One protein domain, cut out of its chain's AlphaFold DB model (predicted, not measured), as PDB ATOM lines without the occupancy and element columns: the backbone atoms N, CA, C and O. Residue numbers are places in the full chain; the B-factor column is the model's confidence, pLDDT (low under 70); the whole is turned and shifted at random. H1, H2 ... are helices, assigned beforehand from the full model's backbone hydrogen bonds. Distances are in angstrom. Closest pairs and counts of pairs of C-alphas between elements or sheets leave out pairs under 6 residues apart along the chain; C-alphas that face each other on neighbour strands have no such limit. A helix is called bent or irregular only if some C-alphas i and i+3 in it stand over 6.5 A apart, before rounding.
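Overview. This is residues 28 to 181 of the 662 residues of the protein "ABC_transp_aux domain-containing protein" of Myxococcales bacterium (UniProt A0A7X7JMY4). Five long helices make an up-and-down bundle, each running against the one before: H3 and H5 in the middle, the hairpin of H1 and H2 on one side, H6 on the other. Short H4 turns across at the end of H3. The 154 printed residues have six named helices, H1 to H6, and no named strand: all helix, compact, radius of gyration of the C-alphas 17.1 A, spans 53 by 37 by 25 A.

Along the chain. Find C-alpha 28 at (-31.659, -53.243, 27.540), where H1, residues 28 to 45, begins. Then come H2, residues 50 to 72; H3, residues 81 to 106, 38.4 A long; H4, residues 108 to 114; H5, residues 119 to 150, 47.2 A long, only just irregular, with C-alphas 146 and 149 6.9 A apart; and H6, residues 158 to 181, which ends with C-alpha 181 at (-40.624, -45.595, 59.764).

Arrangement. Look first at the hub, H3: it touches H5, closest C-alphas Ala 99 and Trp 129, 4.5 A, opposite ways at a shallow 26 degrees. H5 touches H6 at Pro 139 and Ala 165, closest C-alphas, 4.3 A. H1 touches H2, closest C-alphas Gly 35 and Gly 60, 3.8 A. H4 only just touches H3, only at the corner, with 3 pairs of C-alphas within 8 A, closest Gly 104 and Gly 110, 5.7 A. Every O i to N i+4 pair is within hydrogen-bond range in H1, H2, H3 and H6; in H4 2 of 3, in H5 25 of 28.

Size, cuts and confidence. The C-alphas farthest apart, Glu 117 and Glu 154, are 55.1 A apart. The printed part has no cut and no long link; pLDDT is under 70 at residues 76 to 79 and 152 to 155.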
ATOM      1  N   VAL A  28     -32.423 -54.216  26.738       86.81
ATOM      2  CA  VAL A  28     -31.659 -53.243  27.540       86.81
ATOM      3  C   VAL A  28     -32.071 -53.255  29.017       86.81
ATOM      4  O   VAL A  28     -31.200 -53.255  29.880       86.81
ATOM      5  N   VAL A  29     -33.371 -53.297  29.339       87.25
ATOM      6  CA  VAL A  29     -33.827 -53.391  30.743       87.25
ATOM      7  C   VAL A  29     -33.527 -54.759  31.354       87.25
ATOM      8  O   VAL A  29     -32.966 -54.773  32.446       87.25
ATOM      9  N   PRO A  30     -33.814 -55.899  30.693       89.00
ATOM     10  CA  PRO A  30     -33.404 -57.207  31.197       89.00
ATOM     11  C   PRO A  30     -31.903 -57.314  31.487       89.00
ATOM     12  O   PRO A  30     -31.536 -57.809  32.545       89.00
ATOM     13  N   VAL A  31     -31.039 -56.807  30.598       91.38
ATOM     14  CA  VAL A  31     -29.579 -56.802  30.806       91.38
ATOM     15  C   VAL A  31     -29.186 -55.901  31.975       91.38
ATOM     16  O   VAL A  31     -28.344 -56.282  32.783       91.38
ATOM     17  N   TYR A  32     -29.826 -54.738  32.110       91.19
ATOM     18  CA  TYR A  32     -29.613 -53.840  33.243       91.19
ATOM     19  C   TYR A  32     -29.993 -54.504  34.576       91.19
ATOM     20  O   TYR A  32     -29.182 -54.533  35.496       91.19
ATOM     21  N   VAL A  33     -31.185 -55.107  34.667       91.00
ATOM     22  CA  VAL A  33     -31.659 -55.829  35.863       91.00
ATOM     23  C   VAL A  33     -30.766 -57.037  36.166       91.00
ATOM     24  O   VAL A  33     -30.382 -57.234  37.316       91.00
ATOM     25  N   ALA A  34     -30.375 -57.810  35.145       91.19
ATOM     26  CA  ALA A  34     -29.441 -58.925  35.296       91.19
ATOM     27  C   ALA A  34     -28.085 -58.465  35.855       91.19
ATOM     28  O   ALA A  34     -27.501 -59.163  36.677       91.19
ATOM     29  N   GLY A  35     -27.625 -57.266  35.480       90.62
ATOM     30  CA  GLY A  35     -26.446 -56.634  36.069       90.62
ATOM     31  C   GLY A  35     -26.549 -56.483  37.592       90.62
ATOM     32  O   GLY A  35     -25.655 -56.927  38.308       90.62
ATOM     33  N   PHE A  36     -27.665 -55.951  38.107       90.81
ATOM     34  CA  PHE A  36     -27.899 -55.840  39.558       90.81
ATOM     35  C   PHE A  36     -28.010 -57.201  40.250       90.81
ATOM     36  O   PHE A  36     -27.496 -57.365  41.355       90.81
ATOM     37  N   VAL A  37     -28.638 -58.186  39.602       90.56
ATOM     38  CA  VAL A  37     -28.724 -59.554  40.136       90.56
ATOM     39  C   VAL A  37     -27.334 -60.183  40.251       90.56
ATOM     40  O   VAL A  37     -27.035 -60.798  41.268       90.56
ATOM     41  N   LEU A  38     -26.458 -59.994  39.261       90.75
ATOM     42  CA  LEU A  38     -25.083 -60.503  39.302       90.75
ATOM     43  C   LEU A  38     -24.247 -59.827  40.395       90.75
ATOM     44  O   LEU A  38     -23.496 -60.513  41.085       90.75
ATOM     45  N   VAL A  39     -24.429 -58.519  40.610       88.44
ATOM     46  CA  VAL A  39     -23.811 -57.806  41.742       88.44
ATOM     47  C   VAL A  39     -24.299 -58.373  43.074       88.44
ATOM     48  O   VAL A  39     -23.484 -58.662  43.947       88.44
ATOM     49  N   TYR A  40     -25.606 -58.601  43.220       87.75
ATOM     50  CA  TYR A  40     -26.172 -59.207  44.424       87.75
ATOM     51  C   TYR A  40     -25.632 -60.625  44.664       87.75
ATOM     52  O   TYR A  40     -25.178 -60.931  45.763       87.75
ATOM     53  N   LEU A  41     -25.623 -61.483  43.639       86.50
ATOM     54  CA  LEU A  41     -25.121 -62.855  43.748       86.50
ATOM     55  C   LEU A  41     -23.628 -62.894  44.093       86.50
ATOM     56  O   LEU A  41     -23.230 -63.672  44.960       86.50
ATOM     57  N   GLY A  42     -22.824 -62.032  43.464       84.38
ATOM     58  CA  GLY A  42     -21.403 -61.901  43.769       84.38
ATOM     59  C   GLY A  42     -21.168 -61.517  45.228       84.38
ATOM     60  O   GLY A  42     -20.400 -62.177  45.919       84.38
ATOM     61  N   GLN A  43     -21.878 -60.505  45.723       83.75
ATOM     62  CA  GLN A  43     -21.627 -59.921  47.045       83.75
ATOM     63  C   GLN A  43     -22.345 -60.618  48.209       83.75
ATOM     64  O   GLN A  43     -21.941 -60.451  49.356       83.75
ATOM     65  N   ARG A  44     -23.429 -61.365  47.958       81.69
ATOM     66  CA  ARG A  44     -24.259 -61.961  49.023       81.69
ATOM     67  C   ARG A  44     -24.362 -63.482  48.983       81.69
ATOM     68  O   ARG A  44     -24.512 -64.074  50.044       81.69
ATOM     69  N   ALA A  45     -24.305 -64.111  47.808       76.81
ATOM     70  CA  ALA A  45     -24.543 -65.554  47.676       76.81
ATOM     71  C   ALA A  45     -23.254 -66.375  47.508       76.81
ATOM     72  O   ALA A  45     -23.201 -67.525  47.931       76.81
ATOM     73  N   LEU A  46     -22.219 -65.799  46.889       78.12
ATOM     74  CA  LEU A  46     -20.993 -66.508  46.496       78.12
ATOM     75  C   LEU A  46     -19.739 -65.988  47.215       78.12
ATOM     76  O   LEU A  46     -18.632 -66.086  46.689       78.12
ATOM     77  N   THR A  47     -19.900 -65.463  48.431       73.00
ATOM     78  CA  THR A  47     -18.822 -64.859  49.236       73.00
ATOM     79  C   THR A  47     -17.691 -65.830  49.591       73.00
ATOM     80  O   THR A  47     -16.574 -65.392  49.837       73.00
ATOM     81  N   ALA A  48     -17.939 -67.146  49.557       73.81
ATOM     82  CA  ALA A  48     -16.930 -68.179  49.809       73.81
ATOM     83  C   ALA A  48     -15.921 -68.375  48.655       73.81
ATOM     84  O   ALA A  48     -14.890 -69.016  48.846       73.81
ATOM     85  N   LEU A  49     -16.205 -67.853  47.455       83.56
ATOM     86  CA  LEU A  49     -15.355 -67.984  46.267       83.56
ATOM     87  C   LEU A  49     -14.917 -66.594  45.790       83.56
ATOM     88  O   LEU A  49     -15.509 -66.031  44.872       83.56
ATOM     89  N   GLU A  50     -13.868 -66.043  46.400       79.12
ATOM     90  CA  GLU A  50     -13.433 -64.647  46.223       79.12
ATOM     91  C   GLU A  50     -13.217 -64.241  44.750       79.12
ATOM     92  O   GLU A  50     -13.686 -63.187  44.307       79.12
ATOM     93  N   SER A  51     -12.588 -65.110  43.948       82.69
ATOM     94  CA  SER A  51     -12.349 -64.850  42.520       82.69
ATOM     95  C   SER A  51     -13.643 -64.826  41.698       82.69
ATOM     96  O   SER A  51     -13.796 -63.998  40.800       82.69
ATOM     97  N   VAL A  52     -14.596 -65.709  42.016       83.75
ATOM     98  CA  VAL A  52     -15.890 -65.809  41.318       83.75
ATOM     99  C   VAL A  52     -16.811 -64.664  41.739       83.75
ATOM    100  O   VAL A  52     -17.429 -64.028  40.888       83.75
ATOM    101  N   SER A  53     -16.851 -64.355  43.035       83.62
ATOM    102  CA  SER A  53     -17.577 -63.218  43.604       83.62
ATOM    103  C   SER A  53     -17.137 -61.895  42.970       83.62
ATOM    104  O   SER A  53     -17.974 -61.133  42.468       83.62
ATOM    105  N   SER A  54     -15.823 -61.656  42.905       83.81
ATOM    106  CA  SER A  54     -15.253 -60.438  42.317       83.81
ATOM    107  C   SER A  54     -15.562 -60.331  40.825       83.81
ATOM    108  O   SER A  54     -15.995 -59.276  40.356       83.81
ATOM    109  N   PHE A  55     -15.410 -61.430  40.077       88.56
ATOM    110  CA  PHE A  55     -15.724 -61.470  38.649       88.56
ATOM    111  C   PHE A  55     -17.202 -61.164  38.372       88.56
ATOM    112  O   PHE A  55     -17.502 -60.302  37.548       88.56
ATOM    113  N   LEU A  56     -18.127 -61.818  39.083       88.31
ATOM    114  CA  LEU A  56     -19.570 -61.598  38.921       88.31
ATOM    115  C   LEU A  56     -19.987 -60.178  39.314       88.31
ATOM    116  O   LEU A  56     -20.810 -59.576  38.624       88.31
ATOM    117  N   THR A  57     -19.385 -59.619  40.367       87.75
ATOM    118  CA  THR A  57     -19.628 -58.230  40.775       87.75
ATOM    119  C   THR A  57     -19.233 -57.264  39.658       87.75
ATOM    120  O   THR A  57     -20.063 -56.475  39.205       87.75
ATOM    121  N   TRP A  58     -18.002 -57.356  39.143       90.44
ATOM    122  CA  TRP A  58     -17.531 -56.464  38.080       90.44
ATOM    123  C   TRP A  58     -18.262 -56.674  36.753       90.44
ATOM    124  O   TRP A  58     -18.563 -55.697  36.066       90.44
ATOM    125  N   LEU A  59     -18.614 -57.917  36.420       92.50
ATOM    126  CA  LEU A  59     -19.447 -58.233  35.262       92.50
ATOM    127  C   LEU A  59     -20.832 -57.586  35.386       92.50
ATOM    128  O   LEU A  59     -21.312 -56.969  34.437       92.50
ATOM    129  N   GLY A  60     -21.459 -57.675  36.560       90.50
ATOM    130  CA  GLY A  60     -22.758 -57.064  36.821       90.50
ATOM    131  C   GLY A  60     -22.734 -55.536  36.709       90.50
ATOM    132  O   GLY A  60     -23.595 -54.953  36.044       90.50
ATOM    133  N   VAL A  61     -21.702 -54.886  37.263       92.19
ATOM    134  CA  VAL A  61     -21.474 -53.437  37.109       92.19
ATOM    135  C   VAL A  61     -21.275 -53.065  35.640       92.19
ATOM    136  O   VAL A  61     -21.915 -52.133  35.147       92.19
ATOM    137  N   ALA A  62     -20.433 -53.807  34.917       92.38
ATOM    138  CA  ALA A  62     -20.167 -53.562  33.503       92.38
ATOM    139  C   ALA A  62     -21.441 -53.677  32.651       92.38
ATOM    140  O   ALA A  62     -21.673 -52.831  31.788       92.38
ATOM    141  N   LEU A  63     -22.302 -54.663  32.923       92.50
ATOM    142  CA  LEU A  63     -23.585 -54.832  32.235       92.50
ATOM    143  C   LEU A  63     -24.556 -53.682  32.522       92.50
ATOM    144  O   LEU A  63     -25.184 -53.175  31.591       92.50
ATOM    145  N   ALA A  64     -24.653 -53.230  33.776       90.38
ATOM    146  CA  ALA A  64     -25.498 -52.094  34.142       90.38
ATOM    147  C   ALA A  64     -25.027 -50.795  33.461       90.38
ATOM    148  O   ALA A  64     -25.838 -50.058  32.894       90.38
ATOM    149  N   VAL A  65     -23.714 -50.537  33.441       92.62
ATOM    150  CA  VAL A  65     -23.124 -49.370  32.764       92.62
ATOM    151  C   VAL A  65     -23.312 -49.460  31.251       92.62
ATOM    152  O   VAL A  65     -23.771 -48.497  30.634       92.62
ATOM    153  N   ALA A  66     -23.028 -50.614  30.642       90.94
ATOM    154  CA  ALA A  66     -23.196 -50.825  29.207       90.94
ATOM    155  C   ALA A  66     -24.656 -50.632  28.771       90.94
ATOM    156  O   ALA A  66     -24.917 -49.940  27.787       90.94
ATOM    157  N   ALA A  67     -25.620 -51.165  29.528       88.88
ATOM    158  CA  ALA A  67     -27.043 -50.981  29.251       88.88
ATOM    159  C   ALA A  67     -27.468 -49.502  29.325       88.88
ATOM    160  O   ALA A  67     -28.231 -49.037  28.473       88.88
ATOM    161  N   THR A  68     -26.940 -48.733  30.282       89.25
ATOM    162  CA  THR A  68     -27.189 -47.285  30.377       89.25
ATOM    163  C   THR A  68     -26.528 -46.509  29.231       89.25
ATOM    164  O   THR A  68     -27.152 -45.625  28.643       89.25
ATOM    165  N   LEU A  69     -25.302 -46.868  28.833       88.62
ATOM    166  CA  LEU A  69     -24.596 -46.249  27.700       88.62
ATOM    167  C   LEU A  69     -25.294 -46.505  26.360       88.62
ATOM    168  O   LEU A  69     -25.374 -45.605  25.523       88.62
ATOM    169  N   VAL A  70     -25.875 -47.692  26.169       87.19
ATOM    170  CA  VAL A  70     -26.689 -48.003  24.983       87.19
ATOM    171  C   VAL A  70     -27.867 -47.032  24.864       87.19
ATOM    172  O   VAL A  70     -28.164 -46.586  23.761       87.19
ATOM    173  N   ARG A  71     -28.489 -46.614  25.975       82.69
ATOM    174  CA  ARG A  71     -29.590 -45.626  25.967       82.69
ATOM    175  C   ARG A  71     -29.143 -44.204  25.616       82.69
ATOM    176  O   ARG A  71     -29.952 -43.420  25.125       82.69
ATOM    177  N   LEU A  72     -27.873 -43.867  25.839       83.06
ATOM    178  CA  LEU A  72     -27.294 -42.562  25.493       83.06
ATOM    179  C   LEU A  72     -26.953 -42.438  24.001       83.06
ATOM    180  O   LEU A  72     -26.770 -41.319  23.508       83.06
ATOM    181  N   HIS A  73     -26.883 -43.558  23.273       82.31
ATOM    182  CA  HIS A  73     -26.437 -43.578  21.887       82.31
ATOM    183  C   HIS A  73     -27.392 -42.781  20.965       82.31
ATOM    184  O   HIS A  73     -28.600 -43.041  20.955       82.31
ATOM    185  N   PRO A  74     -26.884 -41.855  20.119       73.44
ATOM    186  CA  PRO A  74     -27.713 -40.963  19.296       73.44
ATOM    187  C   PRO A  74     -28.732 -41.670  18.390       73.44
ATOM    188  O   PRO A  74     -29.793 -41.114  18.125       73.44
ATOM    189  N   ARG A  75     -28.442 -42.909  17.964       70.12
ATOM    190  CA  ARG A  75     -29.351 -43.759  17.161       70.12
ATOM    191  C   ARG A  75     -30.702 -44.056  17.826       70.12
ATOM    192  O   ARG A  75     -31.636 -44.381  17.108       70.12
ATOM    193  N   TYR A  76     -30.814 -43.945  19.150       69.75
ATOM    194  CA  TYR A  76     -32.054 -44.236  19.884       69.75
ATOM    195  C   TYR A  76     -32.793 -42.970  20.349       69.75
ATOM    196  O   TYR A  76     -33.813 -43.062  21.034       69.75
ATOM    197  N   ARG A  77     -32.317 -41.775  19.962       65.19
ATOM    198  CA  ARG A  77     -32.996 -40.498  20.223       65.19
ATOM    199  C   ARG A  77     -34.149 -40.306  19.231       65.19
ATOM    200  O   ARG A  77     -33.993 -39.630  18.220       65.19
ATOM    201  N   GLY A  78     -35.305 -40.902  19.526       65.88
ATOM    202  CA  GLY A  78     -36.543 -40.652  18.774       65.88
ATOM    203  C   GLY A  78     -37.046 -39.208  18.928       65.88
ATOM    204  O   GLY A  78     -36.618 -38.483  19.833       65.88
ATOM    205  N   ARG A  79     -37.974 -38.773  18.066       68.31
ATOM    206  CA  ARG A  79     -38.667 -37.471  18.184       68.31
ATOM    207  C   ARG A  79     -40.014 -37.613  18.920       68.31
ATOM    208  O   ARG A  79     -40.569 -38.700  19.035       68.31
ATOM    209  N   GLY A  80     -40.542 -36.513  19.464       73.31
ATOM    210  CA  GLY A  80     -41.868 -36.486  20.109       73.31
ATOM    211  C   GLY A  80     -41.973 -37.317  21.399       73.31
ATOM    212  O   GLY A  80     -41.085 -37.263  22.251       73.31
ATOM    213  N   SER A  81     -43.059 -38.086  21.557       70.00
ATOM    214  CA  SER A  81     -43.357 -38.888  22.762       70.00
ATOM    215  C   SER A  81     -42.288 -39.937  23.088       70.00
ATOM    216  O   SER A  81     -42.071 -40.264  24.256       70.00
ATOM    217  N   GLN A  82     -41.571 -40.420  22.073       73.75
ATOM    218  CA  GLN A  82     -40.499 -41.404  22.209       73.75
ATOM    219  C   GLN A  82     -39.258 -40.820  22.892       73.75
ATOM    220  O   GLN A  82     -38.622 -41.504  23.692       73.75
ATOM    221  N   ARG A  83     -38.967 -39.529  22.672       80.00
ATOM    222  CA  ARG A  83     -37.895 -38.815  23.383       80.00
ATOM    223  C   ARG A  83     -38.169 -38.761  24.883       80.00
ATOM    224  O   ARG A  83     -37.265 -39.001  25.674       80.00
ATOM    225  N   SER A  84     -39.409 -38.469  25.272       79.38
ATOM    226  CA  SER A  84     -39.801 -38.364  26.682       79.38
ATOM    227  C   SER A  84     -39.734 -39.712  27.404       79.38
ATOM    228  O   SER A  84     -39.284 -39.767  28.548       79.38
ATOM    229  N   ILE A  85     -40.119 -40.805  26.733       82.62
ATOM    230  CA  ILE A  85     -39.981 -42.167  27.272       82.62
ATOM    231  C   ILE A  85     -38.504 -42.513  27.493       82.62
ATOM    232  O   ILE A  85     -38.136 -42.961  28.579       82.62
ATOM    233  N   GLU A  86     -37.649 -42.283  26.490       85.06
ATOM    234  CA  GLU A  86     -36.223 -42.614  26.600       85.06
ATOM    235  C   GLU A  86     -35.504 -41.758  27.639       85.06
ATOM    236  O   GLU A  86     -34.681 -42.283  28.380       85.06
ATOM    237  N   LEU A  87     -35.847 -40.472  27.758       85.50
ATOM    238  CA  LEU A  87     -35.313 -39.611  28.814       85.50
ATOM    239  C   LEU A  87     -35.724 -40.096  30.208       85.50
ATOM    240  O   LEU A  87     -34.883 -40.149  31.098       85.50
ATOM    241  N   THR A  88     -36.984 -40.495  30.396       85.31
ATOM    242  CA  THR A  88     -37.470 -41.009  31.689       85.31
ATOM    243  C   THR A  88     -36.749 -42.303  32.069       85.31
ATOM    244  O   THR A  88     -36.246 -42.434  33.181       85.31
ATOM    245  N   MET A  89     -36.635 -43.250  31.133       87.06
ATOM    246  CA  MET A  89     -35.919 -44.502  31.383       87.06
ATOM    247  C   MET A  89     -34.413 -44.291  31.578       87.06
ATOM    248  O   MET A  89     -33.809 -44.988  32.389       87.06
ATOM    249  N   LEU A  90     -33.811 -43.332  30.865       89.75
ATOM    250  CA  LEU A  90     -32.414 -42.952  31.059       89.75
ATOM    251  C   LEU A  90     -32.195 -42.405  32.473       89.75
ATOM    252  O   LEU A  90     -31.298 -42.880  33.163       89.75
ATOM    253  N   LEU A  91     -33.034 -41.472  32.931       90.19
ATOM    254  CA  LEU A  91     -32.956 -40.911  34.284       90.19
ATOM    255  C   LEU A  91     -33.071 -41.996  35.361       90.19
ATOM    256  O   LEU A  91     -32.268 -42.014  36.291       90.19
ATOM    257  N   LEU A  92     -34.000 -42.941  35.204       91.44
ATOM    258  CA  LEU A  92     -34.140 -44.075  36.120       91.44
ATOM    259  C   LEU A  92     -32.907 -44.996  36.093       91.44
ATOM    260  O   LEU A  92     -32.421 -45.396  37.146       91.44
ATOM    261  N   SER A  93     -32.336 -45.280  34.917       90.50
ATOM    262  CA  SER A  93     -31.100 -46.079  34.819       90.50
ATOM    263  C   SER A  93     -29.872 -45.372  35.411       90.50
ATOM    264  O   SER A  93     -29.023 -46.008  36.027       90.50
ATOM    265  N   VAL A  94     -29.789 -44.045  35.303       93.00
ATOM    266  CA  VAL A  94     -28.741 -43.260  35.972       93.00
ATOM    267  C   VAL A  94     -28.950 -43.279  37.488       93.00
ATOM    268  O   VAL A  94     -27.989 -43.467  38.225       93.00
ATOM    269  N   GLY A  95     -30.197 -43.167  37.959       91.44
ATOM    270  CA  GLY A  95     -30.536 -43.279  39.380       91.44
ATOM    271  C   GLY A  95     -30.096 -44.607  40.000       91.44
ATOM    272  O   GLY A  95     -29.515 -44.615  41.082       91.44
ATOM    273  N   GLY A  96     -30.282 -45.728  39.297       90.81
ATOM    274  CA  GLY A  96     -29.812 -47.022  39.797       90.81
ATOM    275  C   GLY A  96     -28.286 -47.177  39.754       90.81
ATOM    276  O   GLY A  96     -27.719 -47.778  40.663       90.81
ATOM    277  N   LEU A  97     -27.588 -46.587  38.773       92.56
ATOM    278  CA  LEU A  97     -26.116 -46.529  38.793       92.56
ATOM    279  C   LEU A  97     -25.584 -45.685  39.959       92.56
ATOM    280  O   LEU A  97     -24.589 -46.059  40.574       92.56
ATOM    281  N   LEU A  98     -26.255 -44.579  40.295       93.50
ATOM    282  CA  LEU A  98     -25.926 -43.787  41.483       93.50
ATOM    283  C   LEU A  98     -26.130 -44.600  42.767       93.50
ATOM    284  O   LEU A  98     -25.268 -44.563  43.641       93.50
ATOM    285  N   ALA A  99     -27.206 -45.389  42.858       92.31
ATOM    286  CA  ALA A  99     -27.413 -46.309  43.977       92.31
ATOM    287  C   ALA A  99     -26.277 -47.339  44.084       92.31
ATOM    288  O   ALA A  99     -25.764 -47.587  45.168       92.31
ATOM    289  N   LEU A 100     -25.822 -47.886  42.956       90.81
ATOM    290  CA  LEU A 100     -24.700 -48.821  42.924       90.81
ATOM    291  C   LEU A 100     -23.367 -48.165  43.333       90.81
ATOM    292  O   LEU A 100     -22.559 -48.785  44.019       90.81
ATOM    293  N   GLY A 101     -23.152 -46.899  42.963       90.00
ATOM    294  CA  GLY A 101     -22.004 -46.113  43.418       90.00
ATOM    295  C   GLY A 101     -22.019 -45.873  44.931       90.00
ATOM    296  O   GLY A 101     -21.004 -46.086  45.592       90.00
ATOM    297  N   LEU A 102     -23.178 -45.505  45.491       90.00
ATOM    298  CA  LEU A 102     -23.361 -45.361  46.939       90.00
ATOM    299  C   LEU A 102     -23.158 -46.692  47.677       90.00
ATOM    300  O   LEU A 102     -22.504 -46.718  48.716       90.00
ATOM    301  N   TYR A 103     -23.639 -47.805  47.115       89.75
ATOM    302  CA  TYR A 103     -23.364 -49.145  47.635       89.75
ATOM    303  C   TYR A 103     -21.857 -49.445  47.673       89.75
ATOM    304  O   TYR A 103     -21.347 -49.914  48.688       89.75
ATOM    305  N   GLY A 104     -21.117 -49.092  46.617       87.31
ATOM    306  CA  GLY A 104     -19.661 -49.234  46.571       87.31
ATOM    307  C   GLY A 104     -18.943 -48.511  47.716       87.31
ATOM    308  O   GLY A 104     -17.995 -49.057  48.275       87.31
ATOM    309  N   ILE A 105     -19.433 -47.337  48.130       87.69
ATOM    310  CA  ILE A 105     -18.896 -46.586  49.282       87.69
ATOM    311  C   ILE A 105     -19.136 -47.334  50.603       87.69
ATOM    312  O   ILE A 105     -18.293 -47.271  51.492       87.69
ATOM    313  N   THR A 106     -20.240 -48.080  50.727       84.62
ATOM    314  CA  THR A 106     -20.535 -48.871  51.937       84.62
ATOM    315  C   THR A 106     -19.705 -50.153  52.070       84.62
ATOM    316  O   THR A 106     -19.712 -50.756  53.137       84.62
ATOM    317  N   THR A 107     -18.973 -50.574  51.032       84.69
ATOM    318  CA  THR A 107     -18.078 -51.750  51.099       84.69
ATOM    319  C   THR A 107     -16.772 -51.433  51.832       84.69
ATOM    320  O   THR A 107     -16.331 -50.289  51.806       84.69
ATOM    321  N   GLU A 108     -16.105 -52.432  52.420       79.94
ATOM    322  CA  GLU A 108     -14.828 -52.251  53.146       79.94
ATOM    323  C   GLU A 108     -13.772 -51.500  52.311       79.94
ATOM    324  O   GLU A 108     -13.147 -50.544  52.771       79.94
ATOM    325  N   ALA A 109     -13.640 -51.857  51.029       79.31
ATOM    326  CA  ALA A 109     -12.733 -51.191  50.093       79.31
ATOM    327  C   ALA A 109     -13.142 -49.739  49.766       79.31
ATOM    328  O   ALA A 109     -12.285 -48.909  49.448       79.31
ATOM    329  N   GLY A 110     -14.439 -49.426  49.807       80.31
ATOM    330  CA  GLY A 110     -14.967 -48.072  49.631       80.31
ATOM    331  C   GLY A 110     -14.759 -47.206  50.870       80.31
ATOM    332  O   GLY A 110     -14.290 -46.074  50.754       80.31
ATOM    333  N   GLN A 111     -15.018 -47.765  52.052       81.38
ATOM    334  CA  GLN A 111     -14.811 -47.107  53.341       81.38
ATOM    335  C   GLN A 111     -13.344 -46.696  53.522       81.38
ATOM    336  O   GLN A 111     -13.072 -45.537  53.838       81.38
ATOM    337  N   ALA A 112     -12.402 -47.587  53.185       80.56
ATOM    338  CA  ALA A 112     -10.962 -47.320  53.245       80.56
ATOM    339  C   ALA A 112     -10.500 -46.166  52.329       80.56
ATOM    340  O   ALA A 112      -9.509 -45.502  52.621       80.56
ATOM    341  N   LYS A 113     -11.206 -45.907  51.218       83.12
ATOM    342  CA  LYS A 113     -10.875 -44.817  50.278       83.12
ATOM    343  C   LYS A 113     -11.509 -43.480  50.643       83.12
ATOM    344  O   LYS A 113     -10.959 -42.443  50.288       83.12
ATOM    345  N   VAL A 114     -12.679 -43.502  51.281       80.44
ATOM    346  CA  VAL A 114     -13.458 -42.292  51.598       80.44
ATOM    347  C   VAL A 114     -13.207 -41.809  53.036       80.44
ATOM    348  O   VAL A 114     -13.486 -40.653  53.337       80.44
ATOM    349  N   GLY A 115     -12.628 -42.643  53.909       76.69
ATOM    350  CA  GLY A 115     -12.306 -42.275  55.294       76.69
ATOM    351  C   GLY A 115     -13.545 -42.137  56.187       76.69
ATOM    352  O   GLY A 115     -13.591 -41.277  57.061       76.69
ATOM    353  N   LEU A 116     -14.586 -42.935  55.926       75.75
ATOM    354  CA  LEU A 116     -15.850 -42.921  56.669       75.75
ATOM    355  C   LEU A 116     -15.835 -43.981  57.777       75.75
ATOM    356  O   LEU A 116     -16.058 -45.153  57.497       75.75
ATOM    357  N   GLU A 117     -15.634 -43.556  59.026       72.31
ATOM    358  CA  GLU A 117     -15.639 -44.446  60.207       72.31
ATOM    359  C   GLU A 117     -16.924 -44.339  61.055       72.31
ATOM    360  O   GLU A 117     -17.135 -45.103  61.990       72.31
ATOM    361  N   SER A 118     -17.815 -43.387  60.750       78.94
ATOM    362  CA  SER A 118     -19.043 -43.180  61.529       78.94
ATOM    363  C   SER A 118     -20.110 -44.224  61.195       78.94
ATOM    364  O   SER A 118     -20.677 -44.211  60.100       78.94
ATOM    365  N   GLU A 119     -20.473 -45.058  62.172       76.62
ATOM    366  CA  GLU A 119     -21.562 -46.041  62.053       76.62
ATOM    367  C   GLU A 119     -22.894 -45.401  61.630       76.62
ATOM    368  O   GLU A 119     -23.622 -45.946  60.801       76.62
ATOM    369  N   ARG A 120     -23.191 -44.187  62.120       75.25
ATOM    370  CA  ARG A 120     -24.397 -43.436  61.721       75.25
ATOM    371  C   ARG A 120     -24.359 -43.031  60.249       75.25
ATOM    372  O   ARG A 120     -25.385 -43.093  59.573       75.25
ATOM    373  N   ALA A 121     -23.193 -42.627  59.746       78.31
ATOM    374  CA  ALA A 121     -23.024 -42.271  58.339       78.31
ATOM    375  C   ALA A 121     -23.139 -43.504  57.429       78.31
ATOM    376  O   ALA A 121     -23.772 -43.429  56.378       78.31
ATOM    377  N   LEU A 122     -22.600 -44.649  57.859       80.88
ATOM    378  CA  LEU A 122     -22.729 -45.926  57.150       80.88
ATOM    379  C   LEU A 122     -24.181 -46.424  57.125       80.88
ATOM    380  O   LEU A 122     -24.667 -46.839  56.070       80.88
ATOM    381  N   GLY A 123     -24.901 -46.312  58.243       80.56
ATOM    382  CA  GLY A 123     -26.333 -46.609  58.314       80.56
ATOM    383  C   GLY A 123     -27.152 -45.723  57.369       80.56
ATOM    384  O   GLY A 123     -27.925 -46.231  56.556       80.56
ATOM    385  N   ALA A 124     -26.917 -44.408  57.389       81.75
ATOM    386  CA  ALA A 124     -27.596 -43.460  56.505       81.75
ATOM    387  C   ALA A 124     -27.303 -43.719  55.017       81.75
ATOM    388  O   ALA A 124     -28.222 -43.702  54.196       81.75
ATOM    389  N   LEU A 125     -26.046 -44.006  54.660       85.69
ATOM    390  CA  LEU A 125     -25.665 -44.376  53.293       85.69
ATOM    391  C   LEU A 125     -26.324 -45.683  52.854       85.69
ATOM    392  O   LEU A 125     -26.778 -45.777  51.713       85.69
ATOM    393  N   THR A 126     -26.423 -46.660  53.759       85.62
ATOM    394  CA  THR A 126     -27.076 -47.948  53.495       85.62
ATOM    395  C   THR A 126     -28.545 -47.763  53.146       85.62
ATOM    396  O   THR A 126     -29.024 -48.244  52.118       85.62
ATOM    397  N   VAL A 127     -29.250 -46.982  53.962       87.00
ATOM    398  CA  VAL A 127     -30.646 -46.617  53.719       87.00
ATOM    399  C   VAL A 127     -30.792 -45.835  52.409       87.00
ATOM    400  O   VAL A 127     -31.693 -46.120  51.617       87.00
ATOM    401  N   ALA A 128     -29.889 -44.889  52.141       88.62
ATOM    402  CA  ALA A 128     -29.941 -44.044  50.954       88.62
ATOM    403  C   ALA A 128     -29.791 -44.838  49.649       88.62
ATOM    404  O   ALA A 128     -30.568 -44.621  48.715       88.62
ATOM    405  N   TRP A 129     -28.835 -45.770  49.562       90.75
ATOM    406  CA  TRP A 129     -28.646 -46.538  48.329       90.75
ATOM    407  C   TRP A 129     -29.769 -47.552  48.098       90.75
ATOM    408  O   TRP A 129     -30.203 -47.707  46.957       90.75
ATOM    409  N   ILE A 130     -30.304 -48.179  49.154       89.56
ATOM    410  CA  ILE A 130     -31.458 -49.090  49.047       89.56
ATOM    411  C   ILE A 130     -32.698 -48.322  48.574       89.56
ATOM    412  O   ILE A 130     -33.378 -48.752  47.638       89.56
ATOM    413  N   ALA A 131     -32.968 -47.158  49.170       90.56
ATOM    414  CA  ALA A 131     -34.089 -46.310  48.784       90.56
ATOM    415  C   ALA A 131     -33.976 -45.843  47.327       90.56
ATOM    416  O   ALA A 131     -34.934 -45.954  46.558       90.56
ATOM    417  N   LEU A 132     -32.791 -45.375  46.925       93.19
ATOM    418  CA  LEU A 132     -32.527 -44.924  45.562       93.19
ATOM    419  C   LEU A 132     -32.626 -46.072  44.547       93.19
ATOM    420  O   LEU A 132     -33.142 -45.874  43.444       93.19
ATOM    421  N   LEU A 133     -32.190 -47.281  44.912       92.88
ATOM    422  CA  LEU A 133     -32.319 -48.474  44.077       92.88
ATOM    423  C   LEU A 133     -33.790 -48.842  43.851       92.88
ATOM    424  O   LEU A 133     -34.203 -49.055  42.713       92.88
ATOM    425  N   LEU A 134     -34.608 -48.861  44.908       91.69
ATOM    426  CA  LEU A 134     -36.039 -49.168  44.798       91.69
ATOM    427  C   LEU A 134     -36.791 -48.113  43.976       91.69
ATOM    428  O   LEU A 134     -37.592 -48.474  43.106       91.69
ATOM    429  N   LEU A 135     -36.494 -46.829  44.207       92.75
ATOM    430  CA  LEU A 135     -37.082 -45.684  43.500       92.75
ATOM    431  C   LEU A 135     -36.645 -45.574  42.034       92.75
ATOM    432  O   LEU A 135     -37.289 -44.868  41.264       92.75
ATOM    433  N   SER A 136     -35.577 -46.259  41.625       92.62
ATOM    434  CA  SER A 136     -35.099 -46.261  40.238       92.62
ATOM    435  C   SER A 136     -35.490 -47.531  39.484       92.62
ATOM    436  O   SER A 136     -36.005 -47.452  38.368       92.62
ATOM    437  N   LEU A 137     -35.305 -48.706  40.091       92.94
ATOM    438  CA  LEU A 137     -35.507 -50.001  39.443       92.94
ATOM    439  C   LEU A 137     -36.993 -50.347  39.272       92.94
ATOM    440  O   LEU A 137     -37.400 -50.787  38.196       92.94
ATOM    441  N   THR A 138     -37.821 -50.102  40.293       92.31
ATOM    442  CA  THR A 138     -39.255 -50.447  40.259       92.31
ATOM    443  C   THR A 138     -40.008 -49.661  39.178       92.31
ATOM    444  O   THR A 138     -40.667 -50.286  38.340       92.31
ATOM    445  N   PRO A 139     -39.867 -48.319  39.081       92.50
ATOM    446  CA  PRO A 139     -40.466 -47.558  37.982       92.50
ATOM    447  C   PRO A 139     -39.940 -47.973  36.610       92.50
ATOM    448  O   PRO A 139     -40.697 -47.971  35.643       92.50
ATOM    449  N   LEU A 140     -38.654 -48.334  36.515       91.19
ATOM    450  CA  LEU A 140     -38.016 -48.722  35.258       91.19
ATOM    451  C   LEU A 140     -38.600 -50.029  34.711       91.19
ATOM    452  O   LEU A 140     -38.890 -50.115  33.518       91.19
ATOM    453  N   VAL A 141     -38.819 -51.021  35.579       90.56
ATOM    454  CA  VAL A 141     -39.456 -52.294  35.214       90.56
ATOM    455  C   VAL A 141     -40.907 -52.070  34.787       90.56
ATOM    456  O   VAL A 141     -41.320 -52.563  33.738       90.56
ATOM    457  N   PHE A 142     -41.670 -51.268  35.535       89.50
ATOM    458  CA  PHE A 142     -43.064 -50.955  35.195       89.50
ATOM    459  C   PHE A 142     -43.174 -50.193  33.867       89.50
ATOM    460  O   PHE A 142     -44.035 -50.500  33.035       89.50
ATOM    461  N   ALA A 143     -42.272 -49.237  33.631       88.25
ATOM    462  CA  ALA A 143     -42.177 -48.512  32.371       88.25
ATOM    463  C   ALA A 143     -41.856 -49.451  31.197       88.25
ATOM    464  O   ALA A 143     -42.411 -49.285  30.110       88.25
ATOM    465  N   GLU A 144     -40.989 -50.449  31.397       88.62
ATOM    466  CA  GLU A 144     -40.652 -51.423  30.356       88.62
ATOM    467  C   GLU A 144     -41.819 -52.360  30.049       88.62
ATOM    468  O   GLU A 144     -42.155 -52.529  28.878       88.62
ATOM    469  N   ILE A 145     -42.498 -52.897  31.066       87.38
ATOM    470  CA  ILE A 145     -43.682 -53.753  30.886       87.38
ATOM    471  C   ILE A 145     -44.761 -53.011  30.083       87.38
ATOM    472  O   ILE A 145     -45.334 -53.566  29.145       87.38
ATOM    473  N   ALA A 146     -44.992 -51.730  30.386       86.31
ATOM    474  CA  ALA A 146     -45.936 -50.897  29.642       86.31
ATOM    475  C   ALA A 146     -45.482 -50.603  28.200       86.31
ATOM    476  O   ALA A 146     -46.318 -50.421  27.313       86.31
ATOM    477  N   ARG A 147     -44.166 -50.566  27.956       83.88
ATOM    478  CA  ARG A 147     -43.560 -50.277  26.652       83.88
ATOM    479  C   ARG A 147     -43.537 -51.488  25.717       83.88
ATOM    480  O   ARG A 147     -43.698 -51.297  24.513       83.88
ATOM    481  N   VAL A 148     -43.351 -52.709  26.231       83.56
ATOM    482  CA  VAL A 148     -43.255 -53.962  25.449       83.56
ATOM    483  C   VAL A 148     -44.329 -54.098  24.354       83.56
ATOM    484  O   VAL A 148     -43.940 -54.265  23.194       83.56
ATOM    485  N   PRO A 149     -45.642 -53.962  24.637       81.31
ATOM    486  CA  PRO A 149     -46.680 -54.111  23.613       81.31
ATOM    487  C   PRO A 149     -46.683 -52.984  22.564       81.31
ATOM    488  O   PRO A 149     -47.232 -53.158  21.481       81.31
ATOM    489  N   MET A 150     -46.049 -51.839  22.845       78.56
ATOM    490  CA  MET A 150     -46.028 -50.658  21.968       78.56
ATOM    491  C   MET A 150     -44.748 -50.533  21.136       78.56
ATOM    492  O   MET A 150     -44.612 -49.593  20.356       78.56
ATOM    493  N   ARG A 151     -43.798 -51.468  21.262       71.56
ATOM    494  CA  ARG A 151     -42.490 -51.404  20.578       71.56
ATOM    495  C   ARG A 151     -42.575 -51.391  19.048       71.56
ATOM    496  O   ARG A 151     -41.621 -50.963  18.408       71.56
ATOM    497  N   ARG A 152     -43.681 -51.877  18.477       68.06
ATOM    498  CA  ARG A 152     -43.937 -51.933  17.025       68.06
ATOM    499  C   ARG A 152     -45.059 -50.989  16.567       68.06
ATOM    500  O   ARG A 152     -45.455 -51.057  15.412       68.06
ATOM    501  N   ALA A 153     -45.591 -50.149  17.458       69.19
ATOM    502  CA  ALA A 153     -46.674 -49.226  17.130       69.19
ATOM    503  C   ALA A 153     -46.141 -47.972  16.413       69.19
ATOM    504  O   ALA A 153     -45.115 -47.427  16.811       69.19
ATOM    505  N   GLU A 154     -46.866 -47.477  15.404       62.44
ATOM    506  CA  GLU A 154     -46.493 -46.271  14.639       62.44
ATOM    507  C   GLU A 154     -46.506 -44.986  15.484       62.44
ATOM    508  O   GLU A 154     -45.830 -44.013  15.156       62.44
ATOM    509  N   ARG A 155     -47.266 -44.971  16.589       68.62
ATOM    510  CA  ARG A 155     -47.338 -43.856  17.544       68.62
ATOM    511  C   ARG A 155     -47.348 -44.385  18.983       68.62
ATOM    512  O   ARG A 155     -48.403 -44.793  19.464       68.62
ATOM    513  N   PRO A 156     -46.208 -44.388  19.695       71.44
ATOM    514  CA  PRO A 156     -46.169 -44.833  21.083       71.44
ATOM    515  C   PRO A 156     -46.861 -43.832  22.024       71.44
ATOM    516  O   PRO A 156     -46.600 -42.622  21.992       71.44
ATOM    517  N   GLU A 157     -47.706 -44.350  22.918       79.00
ATOM    518  CA  GLU A 157     -48.416 -43.573  23.939       79.00
ATOM    519  C   GLU A 157     -47.508 -43.259  25.138       79.00
ATOM    520  O   GLU A 157     -47.498 -43.955  26.156       79.00
ATOM    521  N   GLY A 158     -46.762 -42.153  25.057       77.56
ATOM    522  CA  GLY A 158     -45.872 -41.707  26.141       77.56
ATOM    523  C   GLY A 158     -46.554 -41.547  27.504       77.56
ATOM    524  O   GLY A 158     -45.942 -41.821  28.533       77.56
ATOM    525  N   ARG A 159     -47.843 -41.180  27.522       80.75
ATOM    526  CA  ARG A 159     -48.627 -41.023  28.759       80.75
ATOM    527  C   ARG A 159     -48.823 -42.341  29.510       80.75
ATOM    528  O   ARG A 159     -48.754 -42.336  30.733       80.75
ATOM    529  N   ARG A 160     -49.017 -43.462  28.807       83.06
ATOM    530  CA  ARG A 160     -49.230 -44.776  29.432       83.06
ATOM    531  C   ARG A 160     -47.946 -45.326  30.052       83.06
ATOM    532  O   ARG A 160     -47.984 -45.855  31.159       83.06
ATOM    533  N   VAL A 161     -46.804 -45.135  29.388       84.44
ATOM    534  CA  VAL A 161     -45.488 -45.508  29.935       84.44
ATOM    535  C   VAL A 161     -45.133 -44.648  31.152       84.44
ATOM    536  O   VAL A 161     -44.673 -45.177  32.160       84.44
ATOM    537  N   LEU A 162     -45.407 -43.339  31.095       84.88
ATOM    538  CA  LEU A 162     -45.194 -42.440  32.231       84.88
ATOM    539  C   LEU A 162     -46.111 -42.786  33.414       84.88
ATOM    540  O   LEU A 162     -45.637 -42.841  34.540       84.88
ATOM    541  N   ALA A 163     -47.394 -43.076  33.175       85.44
ATOM    542  CA  ALA A 163     -48.327 -43.484  34.227       85.44
ATOM    543  C   ALA A 163     -47.901 -44.799  34.905       85.44
ATOM    544  O   ALA A 163     -47.990 -44.916  36.128       85.44
ATOM    545  N   ALA A 164     -47.384 -45.765  34.139       87.38
ATOM    546  CA  ALA A 164     -46.830 -47.002  34.686       87.38
ATOM    547  C   ALA A 164     -45.563 -46.745  35.522       87.38
ATOM    548  O   ALA A 164     -45.451 -47.268  36.628       87.38
ATOM    549  N   ALA A 165     -44.651 -45.891  35.040       88.00
ATOM    550  CA  ALA A 165     -43.462 -45.482  35.790       88.00
ATOM    551  C   ALA A 165     -43.835 -44.779  37.105       88.00
ATOM    552  O   ALA A 165     -43.308 -45.121  38.160       88.00
ATOM    553  N   VAL A 166     -44.792 -43.845  37.065       89.06
ATOM    554  CA  VAL A 166     -45.308 -43.148  38.254       89.06
ATOM    555  C   VAL A 166     -45.946 -44.137  39.228       89.06
ATOM    556  O   VAL A 166     -45.664 -44.067  40.417       89.06
ATOM    557  N   SER A 167     -46.735 -45.100  38.743       88.69
ATOM    558  CA  SER A 167     -47.348 -46.130  39.597       88.69
ATOM    559  C   SER A 167     -46.292 -47.001  40.287       88.69
ATOM    560  O   SER A 167     -46.367 -47.217  41.496       88.69
ATOM    561  N   GLY A 168     -45.260 -47.433  39.553       87.06
ATOM    562  CA  GLY A 168     -44.109 -48.133  40.134       87.06
ATOM    563  C   GLY A 168     -43.326 -47.266  41.128       87.06
ATOM    564  O   GLY A 168     -42.831 -47.773  42.130       87.06
ATOM    565  N   GLY A 169     -43.260 -45.953  40.892       89.81
ATOM    566  CA  GLY A 169     -42.607 -44.983  41.778       89.81
ATOM    567  C   GLY A 169     -43.358 -44.769  43.081       89.81
ATOM    568  O   GLY A 169     -42.737 -44.734  44.135       89.81
ATOM    569  N   VAL A 170     -44.689 -44.698  43.025       90.12
ATOM    570  CA  VAL A 170     -45.543 -44.612  44.216       90.12
ATOM    571  C   VAL A 170     -45.407 -45.873  45.070       90.12
ATOM    572  O   VAL A 170     -45.247 -45.761  46.283       90.12
ATOM    573  N   LEU A 171     -45.397 -47.062  44.455       87.88
ATOM    574  CA  LEU A 171     -45.172 -48.322  45.175       87.88
ATOM    575  C   LEU A 171     -43.791 -48.365  45.842       87.88
ATOM    576  O   LEU A 171     -43.688 -48.707  47.020       87.88
ATOM    577  N   ALA A 172     -42.739 -47.969  45.121       90.38
ATOM    578  CA  ALA A 172     -41.391 -47.891  45.676       90.38
ATOM    579  C   ALA A 172     -41.293 -46.872  46.822       90.38
ATOM    580  O   ALA A 172     -40.716 -47.176  47.861       90.38
ATOM    581  N   ALA A 173     -41.896 -45.691  46.670       89.69
ATOM    582  CA  ALA A 173     -41.918 -44.662  47.705       89.69
ATOM    583  C   ALA A 173     -42.661 -45.127  48.965       89.69
ATOM    584  O   ALA A 173     -42.185 -44.877  50.069       89.69
ATOM    585  N   ALA A 174     -43.779 -45.845  48.818       87.25
ATOM    586  CA  ALA A 174     -44.508 -46.423  49.944       87.25
ATOM    587  C   ALA A 174     -43.670 -47.475  50.693       87.25
ATOM    588  O   ALA A 174     -43.615 -47.449  51.922       87.25
ATOM    589  N   ALA A 175     -42.969 -48.353  49.968       84.94
ATOM    590  CA  ALA A 175     -42.083 -49.353  50.565       84.94
ATOM    591  C   ALA A 175     -40.889 -48.713  51.300       84.94
ATOM    592  O   ALA A 175     -40.563 -49.110  52.421       84.94
ATOM    593  N   VAL A 176     -40.270 -47.686  50.703       89.56
ATOM    594  CA  VAL A 176     -39.184 -46.916  51.330       89.56
ATOM    595  C   VAL A 176     -39.684 -46.195  52.579       89.56
ATOM    596  O   VAL A 176     -39.051 -46.290  53.624       89.56
ATOM    597  N   TYR A 177     -40.837 -45.528  52.505       85.88
ATOM    598  CA  TYR A 177     -41.430 -44.826  53.643       85.88
ATOM    599  C   TYR A 177     -41.750 -45.771  54.807       85.88
ATOM    600  O   TYR A 177     -41.370 -45.486  55.941       85.88
ATOM    601  N   GLY A 178     -42.372 -46.926  54.537       80.19
ATOM    602  CA  GLY A 178     -42.639 -47.937  55.565       80.19
ATOM    603  C   GLY A 178     -41.358 -48.459  56.220       80.19
ATOM    604  O   GLY A 178     -41.283 -48.554  57.441       80.19
ATOM    605  N   SER A 179     -40.319 -48.712  55.421       78.62
ATOM    606  CA  SER A 179     -39.017 -49.170  55.928       78.62
ATOM    607  C   SER A 179     -38.315 -48.101  56.775       78.62
ATOM    608  O   SER A 179     -37.745 -48.418  57.816       78.62
ATOM    609  N   LEU A 180     -38.388 -46.828  56.368       81.62
ATOM    610  CA  LEU A 180     -37.835 -45.694  57.116       81.62
ATOM    611  C   LEU A 180     -38.550 -45.467  58.448       81.62
ATOM    612  O   LEU A 180     -37.890 -45.128  59.423       81.62
ATOM    613  N   ILE A 181     -39.871 -45.665  58.505       78.50
ATOM    614  CA  ILE A 181     -40.624 -45.595  59.764       78.50
ATOM    615  C   ILE A 181     -40.150 -46.678  60.727       78.50
ATOM    616  O   ILE A 181     -39.898 -46.370  61.885       78.50
TER     617      ILE A 181